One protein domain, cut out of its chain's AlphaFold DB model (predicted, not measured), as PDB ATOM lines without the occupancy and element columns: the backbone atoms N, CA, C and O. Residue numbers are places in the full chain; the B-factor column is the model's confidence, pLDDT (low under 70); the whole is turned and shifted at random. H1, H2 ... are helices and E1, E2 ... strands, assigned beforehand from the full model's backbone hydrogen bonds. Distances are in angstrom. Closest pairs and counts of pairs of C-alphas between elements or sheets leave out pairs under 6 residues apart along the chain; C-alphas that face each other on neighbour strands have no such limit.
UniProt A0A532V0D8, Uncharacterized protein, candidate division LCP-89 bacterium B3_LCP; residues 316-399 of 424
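AT A GLANCE: This is residues 316 to 399 of the 424 residues of an uncharacterized protein of candidate division LCP-89 bacterium B3_LCP (UniProt A0A532V0D8). A twisted sheet of four strands has the long helix H1 and the short helix H3 over one face, with no named helix over the other; a second short helix, H2, stands at the sheet's level. The loop of residues 376 to 388 leads from H3 back to E4, the longest strand. The printed part has 84 residues, with four named strands and three named helices in the order E1 H1 E2 E3 H2 H3 E4. The sheet runs E1 E4 E2 E3, all antiparallel, and the class is mixed, helices and strands. The whole is compact, with a radius of gyration of the C-alphas of 12.1 A, and rounded, spanning 33 by 29 by 24 A.

IN THESE COORDINATES: In the sheet, E1 is residues 316 to 319, 10.1 A long, beginning at C-alpha 316 (16.104, -30.829, 10.893). E4 is residues 389 to 399, 29.4 A, ending at C-alpha 399 (27.818, -38.347, -1.696). E2 is residues 347 to 353, 19.3 A, and E3 is residues 359 to 363, 13.9 A. H1 is residues 326 to 339, 20.7 A, beginning at C-alpha 326 (19.528, -36.201, 30.736). H2 is residues 364 to 367, 5.3 A, and H3 is residues 372 to 375, 5.1 A.

HOW THE PARTS SIT: The sheet is only just strongly twisted, its C-alphas lying up to 4.4 A off the best plane. Inner strands E4 and E2 are antiparallel at 152 degrees, with N 350 and O 393 2.8 A apart, within hydrogen-bond range. Edge strand E1 is antiparallel to E4, with N 318 and O 392 at 2.8 A. Edge strand E3 forms a hairpin with E2, with N 351 and O 360 at 2.8 A. E1 and E3 are apart. H1 is on the sheet at a height of 10.2 A, over E4 and only just not over E2: 9 of its 14 C-alphas fall on E4 and 2 on E2. It runs slantwise to the strands, at 36 degrees to E4 on the local plane; its closest C-alphas to E4 are those of Arg 326 and Pro 389, 6.9 A apart. H3 is on the same face, over E3 at a height of 7.1 A; their closest C-alphas are those of Cys 361 and Leu 374, 5.6 A apart. H1 and H3 are near each other, with 7 pairs of C-alphas within 10 A. H2 is on the sheet, only just at the sheet's level, with a height of 3.7 A. H1 and H2 are close but not clearly touching, the C-alphas of Ile 334 and Leu 367 being closest at 7.8 A. Two split strand-helix-strand units, each two strands that run the same way in the sheet with another strand between them and helices between them along the chain, have right-handed crossovers: E1, H1, E2, with E4 between E1 and E2 in the sheet, and E3, H2 H3, E4, with E2 between E3 and E4 in the sheet. In H1, 8 of 10 O i to N i+4 pairs are within hydrogen-bond range; H2 and H3 are too short for such a pair.

THE WHOLE: The two C-alphas farthest apart, those of Asp 386 and Pro 399, are 37.6 A apart. The printed part has no cut. The link from H3 to E4 is long, with 13 residues. The mean pLDDT of the printed part is 89.9, and no printed residue is under 70.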
ATOM      1  N   HIS A 316      17.148 -31.555  10.182       93.00
ATOM      2  CA  HIS A 316      16.104 -30.829  10.893       93.00
ATOM      3  C   HIS A 316      16.361 -30.833  12.401       93.00
ATOM      4  O   HIS A 316      17.029 -31.710  12.952       93.00
ATOM      5  N   GLU A 317      15.828 -29.816  13.072       92.50
ATOM      6  CA  GLU A 317      16.020 -29.592  14.506       92.50
ATOM      7  C   GLU A 317      14.776 -30.016  15.292       92.50
ATOM      8  O   GLU A 317      13.669 -29.532  15.052       92.50
ATOM      9  N   VAL A 318      14.960 -30.880  16.285       91.44
ATOM     10  CA  VAL A 318      13.917 -31.367  17.193       91.44
ATOM     11  C   VAL A 318      14.165 -30.799  18.586       91.44
ATOM     12  O   VAL A 318      15.263 -30.895  19.130       91.44
ATOM     13  N   LEU A 319      13.140 -30.196  19.193       92.00
ATOM     14  CA  LEU A 319      13.250 -29.690  20.561       92.00
ATOM     15  C   LEU A 319      13.397 -30.864  21.532       92.00
ATOM     16  O   LEU A 319      12.613 -31.812  21.479       92.00
ATOM     17  N   ALA A 320      14.375 -30.790  22.435       93.00
ATOM     18  CA  ALA A 320      14.516 -31.820  23.449       93.00
ATOM     19  C   ALA A 320      13.333 -31.782  24.442       93.00
ATOM     20  O   ALA A 320      12.899 -30.689  24.834       93.00
ATOM     21  N   PRO A 321      12.825 -32.944  24.902       93.50
ATOM     22  CA  PRO A 321      11.792 -32.998  25.930       93.50
ATOM     23  C   PRO A 321      12.205 -32.231  27.186       93.50
ATOM     24  O   PRO A 321      13.383 -32.208  27.554       93.50
ATOM     25  N   GLN A 322      11.232 -31.622  27.868       91.69
ATOM     26  CA  GLN A 322      11.479 -30.936  29.140       91.69
ATOM     27  C   GLN A 322      11.349 -31.854  30.361       91.69
ATOM     28  O   GLN A 322      11.843 -31.487  31.424       91.69
ATOM     29  N   ASP A 323      10.766 -33.046  30.207       91.44
ATOM     30  CA  ASP A 323      10.635 -34.037  31.280       91.44
ATOM     31  C   ASP A 323      11.815 -35.028  31.319       91.44
ATOM     32  O   ASP A 323      12.399 -35.405  30.298       91.44
ATOM     33  N   GLY A 324      12.148 -35.481  32.527       90.50
ATOM     34  CA  GLY A 324      13.150 -36.499  32.804       90.50
ATOM     35  C   GLY A 324      14.581 -35.980  32.932       90.50
ATOM     36  O   GLY A 324      14.919 -34.858  32.545       90.50
ATOM     37  N   ARG A 325      15.446 -36.846  33.473       93.31
ATOM     38  CA  ARG A 325      16.900 -36.636  33.521       93.31
ATOM     39  C   ARG A 325      17.518 -36.752  32.125       93.31
ATOM     40  O   ARG A 325      16.928 -37.359  31.229       93.31
ATOM     41  N   ARG A 326      18.732 -36.223  31.972       94.81
ATOM     42  CA  ARG A 326      19.528 -36.201  30.736       94.81
ATOM     43  C   ARG A 326      19.402 -37.470  29.888       94.81
ATOM     44  O   ARG A 326      18.923 -37.419  28.760       94.81
ATOM     45  N   ASP A 327      19.760 -38.615  30.459       94.25
ATOM     46  CA  ASP A 327      19.805 -39.891  29.742       94.25
ATOM     47  C   ASP A 327      18.417 -40.327  29.242       94.25
ATOM     48  O   ASP A 327      18.301 -40.912  28.167       94.25
ATOM     49  N   ARG A 328      17.338 -39.995  29.971       94.19
ATOM     50  CA  ARG A 328      15.954 -40.271  29.547       94.19
ATOM     51  C   ARG A 328      15.586 -39.456  28.306       94.19
ATOM     52  O   ARG A 328      14.935 -39.990  27.409       94.19
ATOM     53  N   ARG A 329      16.030 -38.197  28.240       94.81
ATOM     54  CA  ARG A 329      15.818 -37.306  27.087       94.81
ATOM     55  C   ARG A 329      16.620 -37.762  25.872       94.81
ATOM     56  O   ARG A 329      16.088 -37.769  24.772       94.81
ATOM     57  N   VAL A 330      17.860 -38.217  26.056       94.62
ATOM     58  CA  VAL A 330      18.660 -38.771  24.947       94.62
ATOM     59  C   VAL A 330      18.082 -40.106  24.458       94.62
ATOM     60  O   VAL A 330      17.922 -40.316  23.262       94.62
ATOM     61  N   ARG A 331      17.650 -40.999  25.358       94.12
ATOM     62  CA  ARG A 331      16.947 -42.234  24.957       94.12
ATOM     63  C   ARG A 331      15.610 -41.960  24.272       94.12
ATOM     64  O   ARG A 331      15.114 -42.828  23.559       94.12
ATOM     65  N   TRP A 332      14.988 -40.806  24.511       94.19
ATOM     66  CA  TRP A 332      13.750 -40.434  23.833       94.19
ATOM     67  C   TRP A 332      13.962 -40.283  22.327       94.19
ATOM     68  O   TRP A 332      13.226 -40.926  21.591       94.19
ATOM     69  N   ILE A 333      14.996 -39.568  21.863       91.62
ATOM     70  CA  ILE A 333      15.181 -39.371  20.414       91.62
ATOM     71  C   ILE A 333      15.446 -40.693  19.682       91.62
ATOM     72  O   ILE A 333      14.867 -40.936  18.629       91.62
ATOM     73  N   ILE A 334      16.221 -41.604  20.282       90.12
ATOM     74  CA  ILE A 334      16.450 -42.940  19.710       90.12
ATOM     75  C   ILE A 334      15.136 -43.719  19.608       90.12
ATOM     76  O   ILE A 334      14.889 -44.389  18.609       90.12
ATOM     77  N   ARG A 335      14.278 -43.643  20.633       90.06
ATOM     78  CA  ARG A 335      12.963 -44.297  20.597       90.06
ATOM     79  C   ARG A 335      12.049 -43.682  19.545       90.06
ATOM     80  O   ARG A 335      11.362 -44.439  18.876       90.06
ATOM     81  N   GLU A 336      12.034 -42.358  19.399       89.06
ATOM     82  CA  GLU A 336      11.227 -41.698  18.366       89.06
ATOM     83  C   GLU A 336      11.674 -42.093  16.963       89.06
ATOM     84  O   GLU A 336      10.829 -42.428  16.140       89.06
ATOM     85  N   LEU A 337      12.983 -42.154  16.712       86.50
ATOM     86  CA  LEU A 337      13.510 -42.621  15.432       86.50
ATOM     87  C   LEU A 337      13.116 -44.078  15.164       86.50
ATOM     88  O   LEU A 337      12.601 -44.376  14.093       86.50
ATOM     89  N   LYS A 338      13.258 -44.978  16.150       84.69
ATOM     90  CA  LYS A 338      12.862 -46.396  16.010       84.69
ATOM     91  C   LYS A 338      11.391 -46.591  15.627       84.69
ATOM     92  O   LYS A 338      11.074 -47.594  14.994       84.69
ATOM     93  N   LYS A 339      10.497 -45.663  15.988       86.44
ATOM     94  CA  LYS A 339       9.074 -45.728  15.607       86.44
ATOM     95  C   LYS A 339       8.833 -45.457  14.121       86.44
ATOM     96  O   LYS A 339       7.831 -45.933  13.605       86.44
ATOM     97  N   GLN A 340       9.732 -44.735  13.447       77.56
ATOM     98  CA  GLN A 340       9.603 -44.379  12.026       77.56
ATOM     99  C   GLN A 340       9.908 -45.561  11.081       77.56
ATOM    100  O   GLN A 340       9.814 -45.444   9.866       77.56
ATOM    101  N   GLY A 341      10.272 -46.732  11.616       73.38
ATOM    102  CA  GLY A 341      10.543 -47.924  10.817       73.38
ATOM    103  C   GLY A 341      11.940 -47.908  10.197       73.38
ATOM    104  O   GLY A 341      12.938 -48.085  10.901       73.38
ATOM    105  N   LYS A 342      12.029 -47.776   8.869       71.56
ATOM    106  CA  LYS A 342      13.289 -47.942   8.128       71.56
ATOM    107  C   LYS A 342      14.096 -46.644   8.112       71.56
ATOM    108  O   LYS A 342      13.939 -45.815   7.228       71.56
ATOM    109  N   ILE A 343      15.015 -46.515   9.061       74.88
ATOM    110  CA  ILE A 343      15.923 -45.365   9.145       74.88
ATOM    111  C   ILE A 343      17.096 -45.572   8.172       74.88
ATOM    112  O   ILE A 343      17.719 -46.641   8.199       74.88
ATOM    113  N   PRO A 344      17.433 -44.588   7.318       72.44
ATOM    114  CA  PRO A 344      18.622 -44.666   6.480       72.44
ATOM    115  C   PRO A 344      19.892 -44.851   7.322       72.44
ATOM    116  O   PRO A 344      20.072 -44.208   8.352       72.44
ATOM    117  N   LYS A 345      20.810 -45.704   6.856       70.62
ATOM    118  CA  LYS A 345      22.072 -46.000   7.558       70.62
ATOM    119  C   LYS A 345      22.947 -44.763   7.787       70.62
ATOM    120  O   LYS A 345      23.638 -44.662   8.787       70.62
ATOM    121  N   SER A 346      22.864 -43.795   6.878       83.69
ATOM    122  CA  SER A 346      23.659 -42.563   6.879       83.69
ATOM    123  C   SER A 346      23.102 -41.455   7.785       83.69
ATOM    124  O   SER A 346      23.407 -40.281   7.572       83.69
ATOM    125  N   ILE A 347      22.246 -41.800   8.752       90.44
ATOM    126  CA  ILE A 347      21.712 -40.841   9.719       90.44
ATOM    127  C   ILE A 347      22.706 -40.640  10.858       90.44
ATOM    128  O   ILE A 347      23.127 -41.592  11.513       90.44
ATOM    129  N   ARG A 348      23.004 -39.378  11.147       92.94
ATOM    130  CA  ARG A 348      23.766 -38.924  12.305       92.94
ATOM    131  C   ARG A 348      22.861 -38.133  13.235       92.94
ATOM    132  O   ARG A 348      22.068 -37.300  12.799       92.94
ATOM    133  N   ILE A 349      22.992 -38.370  14.535       93.94
ATOM    134  CA  ILE A 349      22.301 -37.590  15.562       93.94
ATOM    135  C   ILE A 349      23.315 -36.648  16.190       93.94
ATOM    136  O   ILE A 349      24.332 -37.105  16.706       93.94
ATOM    137  N   LYS A 350      23.020 -35.347  16.209       95.25
ATOM    138  CA  LYS A 350      23.730 -34.369  17.041       95.25
ATOM    139  C   LYS A 350      22.869 -33.911  18.206       95.25
ATOM    140  O   LYS A 350      21.646 -33.817  18.095       95.25
ATOM    141  N   ILE A 351      23.515 -33.575  19.313       96.12
ATOM    142  CA  ILE A 351      22.887 -32.962  20.478       96.12
ATOM    143  C   ILE A 351      23.537 -31.602  20.687       96.12
ATOM    144  O   ILE A 351      24.725 -31.530  20.989       96.12
ATOM    145  N   ASP A 352      22.750 -30.537  20.544       95.38
ATOM    146  CA  ASP A 352      23.118 -29.213  21.050       95.38
ATOM    147  C   ASP A 352      22.719 -29.160  22.524       95.38
ATOM    148  O   ASP A 352      21.543 -29.317  22.879       95.38
ATOM    149  N   TRP A 353      23.702 -29.008  23.402       96.00
ATOM    150  CA  TRP A 353      23.502 -29.052  24.841       96.00
ATOM    151  C   TRP A 353      23.155 -27.661  25.386       96.00
ATOM    152  O   TRP A 353      23.490 -26.632  24.807       96.00
ATOM    153  N   LYS A 354      22.517 -27.582  26.561       95.06
ATOM    154  CA  LYS A 354      22.329 -26.315  27.302       95.06
ATOM    155  C   LYS A 354      23.648 -25.821  27.931       95.06
ATOM    156  O   LYS A 354      23.672 -25.371  29.070       95.06
ATOM    157  N   GLN A 355      24.740 -25.918  27.182       93.56
ATOM    158  CA  GLN A 355      26.074 -25.436  27.498       93.56
ATOM    159  C   GLN A 355      26.687 -24.919  26.197       93.56
ATOM    160  O   GLN A 355      26.729 -25.623  25.191       93.56
ATOM    161  N   ARG A 356      27.148 -23.667  26.207       91.38
ATOM    162  CA  ARG A 356      27.640 -22.997  25.001       91.38
ATOM    163  C   ARG A 356      28.801 -23.776  24.375       91.38
ATOM    164  O   ARG A 356      29.777 -24.067  25.055       91.38
ATOM    165  N   GLY A 357      28.691 -24.053  23.077       89.19
ATOM    166  CA  GLY A 357      29.730 -24.725  22.292       89.19
ATOM    167  C   GLY A 357      29.825 -26.234  22.518       89.19
ATOM    168  O   GLY A 357      30.594 -26.887  21.825       89.19
ATOM    169  N   LEU A 358      29.041 -26.802  23.440       93.44
ATOM    170  CA  LEU A 358      29.025 -28.241  23.653       93.44
ATOM    171  C   LEU A 358      28.045 -28.885  22.672       93.44
ATOM    172  O   LEU A 358      26.830 -28.756  22.820       93.44
ATOM    173  N   ILE A 359      28.593 -29.604  21.698       94.00
ATOM    174  CA  ILE A 359      27.847 -30.439  20.758       94.00
ATOM    175  C   ILE A 359      28.442 -31.842  20.815       94.00
ATOM    176  O   ILE A 359      29.659 -32.006  20.806       94.00
ATOM    177  N   THR A 360      27.586 -32.854  20.876       95.31
ATOM    178  CA  THR A 360      27.992 -34.253  20.688       95.31
ATOM    179  C   THR A 360      27.297 -34.810  19.462       95.31
ATOM    180  O   THR A 360      26.216 -34.341  19.096       95.31
ATOM    181  N   CYS A 361      27.899 -35.794  18.805       93.94
ATOM    182  CA  CYS A 361      27.279 -36.450  17.668       93.94
ATOM    183  C   CYS A 361      27.704 -37.902  17.549       93.94
ATOM    184  O   CYS A 361      28.817 -38.243  17.928       93.94
ATOM    185  N   GLU A 362      26.827 -38.727  16.992       93.31
ATOM    186  CA  GLU A 362      27.139 -40.112  16.662       93.31
ATOM    187  C   GLU A 362      26.258 -40.599  15.509       93.31
ATOM    188  O   GLU A 362      25.123 -40.133  15.341       93.31
ATOM    189  N   ASP A 363      26.779 -41.538  14.725       91.00
ATOM    190  CA  ASP A 363      26.020 -42.226  13.686       91.00
ATOM    191  C   ASP A 363      24.973 -43.157  14.316       91.00
ATOM    192  O   ASP A 363      25.231 -43.875  15.283       91.00
ATOM    193  N   TYR A 364      23.754 -43.154  13.774       90.00
ATOM    194  CA  TYR A 364      22.623 -43.876  14.359       90.00
ATOM    195  C   TYR A 364      22.878 -45.386  14.493       90.00
ATOM    196  O   TYR A 364      22.434 -46.001  15.464       90.00
ATOM    197  N   GLU A 365      23.635 -45.979  13.565       88.38
ATOM    198  CA  GLU A 365      24.003 -47.402  13.600       88.38
ATOM    199  C   GLU A 365      24.822 -47.774  14.851       88.38
ATOM    200  O   GLU A 365      24.639 -48.862  15.407       88.38
ATOM    201  N   ASN A 366      25.630 -46.845  15.370       89.12
ATOM    202  CA  ASN A 366      26.454 -47.040  16.567       89.12
ATOM    203  C   ASN A 366      25.648 -46.914  17.876       89.12
ATOM    204  O   ASN A 366      26.174 -47.139  18.965       89.12
ATOM    205  N   LEU A 367      24.359 -46.562  17.799       87.62
ATOM    206  CA  LEU A 367      23.482 -46.340  18.959       87.62
ATOM    207  C   LEU A 367      22.550 -47.517  19.258       87.62
ATOM    208  O   LEU A 367      21.608 -47.411  20.053       87.62
ATOM    209  N   THR A 368      22.813 -48.655  18.625       76.06
ATOM    210  CA  THR A 368      22.096 -49.915  18.838       76.06
ATOM    211  C   THR A 368      22.318 -50.466  20.250       76.06
ATOM    212  O   THR A 368      21.356 -50.907  20.880       76.06
ATOM    213  N   GLU A 369      23.537 -50.337  20.782       77.50
ATOM    214  CA  GLU A 369      23.942 -50.844  22.105       77.50
ATOM    215  C   GLU A 369      23.742 -49.835  23.254       77.50
ATOM    216  O   GLU A 369      23.834 -50.184  24.432       77.50
ATOM    217  N   GLY A 370      23.423 -48.569  22.954       86.12
ATOM    218  CA  GLY A 370      23.151 -47.562  23.978       86.12
ATOM    219  C   GLY A 370      23.390 -46.120  23.539       86.12
ATOM    220  O   GLY A 370      23.712 -45.832  22.396       86.12
ATOM    221  N   ILE A 371      23.227 -45.188  24.484       92.19
ATOM    222  CA  ILE A 371      23.389 -43.740  24.246       92.19
ATOM    223  C   ILE A 371      24.791 -43.219  24.571       92.19
ATOM    224  O   ILE A 371      25.048 -42.037  24.376       92.19
ATOM    225  N   ASN A 372      25.672 -44.051  25.129       91.81
ATOM    226  CA  ASN A 372      26.967 -43.602  25.648       91.81
ATOM    227  C   ASN A 372      27.817 -42.842  24.621       91.81
ATOM    228  O   ASN A 372      28.370 -41.817  25.018       91.81
ATOM    229  N   PRO A 373      27.888 -43.256  23.341       91.81
ATOM    230  CA  PRO A 373      28.613 -42.489  22.332       91.81
ATOM    231  C   PRO A 373      28.101 -41.043  22.178       91.81
ATOM    232  O   PRO A 373      28.886 -40.102  22.151       91.81
ATOM    233  N   LEU A 374      26.780 -40.826  22.245       92.56
ATOM    234  CA  LEU A 374      26.170 -39.486  22.208       92.56
ATOM    235  C   LEU A 374      26.433 -38.638  23.457       92.56
ATOM    236  O   LEU A 374      26.124 -37.447  23.465       92.56
ATOM    237  N   LEU A 375      26.947 -39.223  24.536       93.44
ATOM    238  CA  LEU A 375      27.238 -38.515  25.782       93.44
ATOM    239  C   LEU A 375      28.709 -38.105  25.894       93.44
ATOM    240  O   LEU A 375      29.139 -37.712  26.983       93.44
ATOM    241  N   ARG A 376      29.477 -38.211  24.806       89.88
ATOM    242  CA  ARG A 376      30.900 -37.880  24.768       89.88
ATOM    243  C   ARG A 376      31.162 -36.771  23.755       89.88
ATOM    244  O   ARG A 376      30.705 -36.843  22.620       89.88
ATOM    245  N   GLY A 377      31.823 -35.709  24.214       80.50
ATOM    246  CA  GLY A 377      32.220 -34.563  23.394       80.50
ATOM    247  C   GLY A 377      33.595 -34.740  22.763       80.50
ATOM    248  O   GLY A 377      34.158 -35.837  22.750       80.50
ATOM    249  N   GLU A 378      34.150 -33.633  22.266       76.69
ATOM    250  CA  GLU A 378      35.528 -33.585  21.774       76.69
ATOM    251  C   GLU A 378      36.516 -34.149  22.809       76.69
ATOM    252  O   GLU A 378      36.340 -34.002  24.021       76.69
ATOM    253  N   GLY A 379      37.535 -34.866  22.330       78.94
ATOM    254  CA  GLY A 379      38.503 -35.537  23.203       78.94
ATOM    255  C   GLY A 379      37.921 -36.699  24.021       78.94
ATOM    256  O   GLY A 379      38.538 -37.117  24.996       78.94
ATOM    257  N   ASN A 380      36.745 -37.224  23.647       81.75
ATOM    258  CA  ASN A 380      36.072 -38.351  24.308       81.75
ATOM    259  C   ASN A 380      35.615 -38.059  25.758       81.75
ATOM    260  O   ASN A 380      35.314 -38.980  26.532       81.75
ATOM    261  N   MET A 381      35.547 -36.775  26.131       85.75
ATOM    262  CA  MET A 381      35.150 -36.323  27.464       85.75
ATOM    263  C   MET A 381      33.655 -36.539  27.701       85.75
ATOM    264  O   MET A 381      32.817 -36.185  26.873       85.75
ATOM    265  N   GLN A 382      33.309 -37.090  28.864       91.31
ATOM    266  CA  GLN A 382      31.919 -37.317  29.240       91.31
ATOM    267  C   GLN A 382      31.208 -35.981  29.494       91.31
ATOM    268  O   GLN A 382      31.658 -35.167  30.301       91.31
ATOM    269  N   VAL A 383      30.050 -35.782  28.867       92.50
ATOM    270  CA  VAL A 383      29.159 -34.660  29.182       92.50
ATOM    271  C   VAL A 383      28.720 -34.769  30.647       92.50
ATOM    272  O   VAL A 383      28.420 -35.865  31.131       92.50
ATOM    273  N   SER A 384      28.657 -33.647  31.371       92.19
ATOM    274  CA  SER A 384      28.178 -33.628  32.761       92.19
ATOM    275  C   SER A 384      26.713 -34.089  32.863       92.19
ATOM    276  O   SER A 384      25.913 -33.898  31.943       92.19
ATOM    277  N   LYS A 385      26.344 -34.736  33.978       91.62
ATOM    278  CA  LYS A 385      24.974 -35.230  34.223       91.62
ATOM    279  C   LYS A 385      23.955 -34.099  34.396       91.62
ATOM    280  O   LYS A 385      22.776 -34.318  34.118       91.62
ATOM    281  N   ASP A 386      24.417 -32.915  34.791       92.75
ATOM    282  CA  ASP A 386      23.572 -31.740  35.034       92.75
ATOM    283  C   ASP A 386      23.263 -30.960  33.750       92.75
ATOM    284  O   ASP A 386      22.316 -30.175  33.692       92.75
ATOM    285  N   VAL A 387      24.023 -31.212  32.681       94.44
ATOM    286  CA  VAL A 387      23.826 -30.555  31.390       94.44
ATOM    287  C   VAL A 387      22.716 -31.268  30.625       94.44
ATOM    288  O   VAL A 387      22.795 -32.458  30.317       94.44
ATOM    289  N   MET A 388      21.659 -30.522  30.306       95.88
ATOM    290  CA  MET A 388      20.494 -31.042  29.591       95.88
ATOM    291  C   MET A 388      20.606 -30.785  28.084       95.88
ATOM    292  O   MET A 388      21.139 -29.747  27.688       95.88
ATOM    293  N   PRO A 389      20.070 -31.671  27.228       96.06
ATOM    294  CA  PRO A 389      19.956 -31.391  25.801       96.06
ATOM    295  C   PRO A 389      19.014 -30.201  25.564       96.06
ATOM    296  O   PRO A 389      17.989 -30.050  26.239       96.06
ATOM    297  N   LYS A 390      19.370 -29.344  24.607       94.81
ATOM    298  CA  LYS A 390      18.563 -28.211  24.141       94.81
ATOM    299  C   LYS A 390      17.785 -28.604  22.885       94.81
ATOM    300  O   LYS A 390      16.555 -28.536  22.883       94.81
ATOM    301  N   TYR A 391      18.498 -29.088  21.871       94.50
ATOM    302  CA  TYR A 391      17.939 -29.602  20.623       94.50
ATOM    303  C   TYR A 391      18.650 -30.888  20.211       94.50
ATOM    304  O   TYR A 391      19.838 -31.069  20.476       94.50
ATOM    305  N   PHE A 392      17.918 -31.758  19.527       94.94
ATOM    306  CA  PHE A 392      18.487 -32.818  18.708       94.94
ATOM    307  C   PHE A 392      18.518 -32.339  17.260       94.94
ATOM    308  O   PHE A 392      17.558 -31.726  16.797       94.94
ATOM    309  N   ILE A 393      19.598 -32.621  16.547       94.56
ATOM    310  CA  ILE A 393      19.705 -32.372  15.110       94.56
ATOM    311  C   ILE A 393      19.842 -33.735  14.456       94.56
ATOM    312  O   ILE A 393      20.796 -34.459  14.734       94.56
ATOM    313  N   ILE A 394      18.865 -34.096  13.634       93.75
ATOM    314  CA  ILE A 394      18.940 -35.302  12.816       93.75
ATOM    315  C   ILE A 394      19.542 -34.867  11.493       93.75
ATOM    316  O   ILE A 394      19.019 -33.956  10.854       93.75
ATOM    317  N   GLU A 395      20.657 -35.479  11.121       94.44
ATOM    318  CA  GLU A 395      21.373 -35.191   9.890       94.44
ATOM    319  C   GLU A 395      21.449 -36.442   9.027       94.44
ATOM    320  O   GLU A 395      21.660 -37.543   9.525       94.44
ATOM    321  N   TYR A 396      21.304 -36.256   7.727       93.31
ATOM    322  CA  TYR A 396      21.560 -37.260   6.714       93.31
ATOM    323  C   TYR A 396      22.646 -36.729   5.792       93.31
ATOM    324  O   TYR A 396      22.549 -35.594   5.322       93.31
ATOM    325  N   GLU A 397      23.655 -37.546   5.513       92.12
ATOM    326  CA  GLU A 397      24.734 -37.186   4.601       92.12
ATOM    327  C   GLU A 397      24.970 -38.285   3.568       92.12
ATOM    328  O   GLU A 397      25.073 -39.464   3.908       92.12
ATOM    329  N   LYS A 398      25.080 -37.902   2.294       91.06
ATOM    330  CA  LYS A 398      25.362 -38.850   1.215       91.06
ATOM    331  C   LYS A 398      26.110 -38.190   0.057       91.06
ATOM    332  O   LYS A 398      25.702 -37.116  -0.395       91.06
ATOM    333  N   PRO A 399      27.180 -38.812  -0.470       91.00
ATOM    334  CA  PRO A 399      27.818 -38.347  -1.696       91.00
ATOM    335  C   PRO A 399      26.825 -38.310  -2.861       91.00
ATOM    336  O   PRO A 399      26.079 -39.266  -3.082       91.00
TER     337      PRO A 399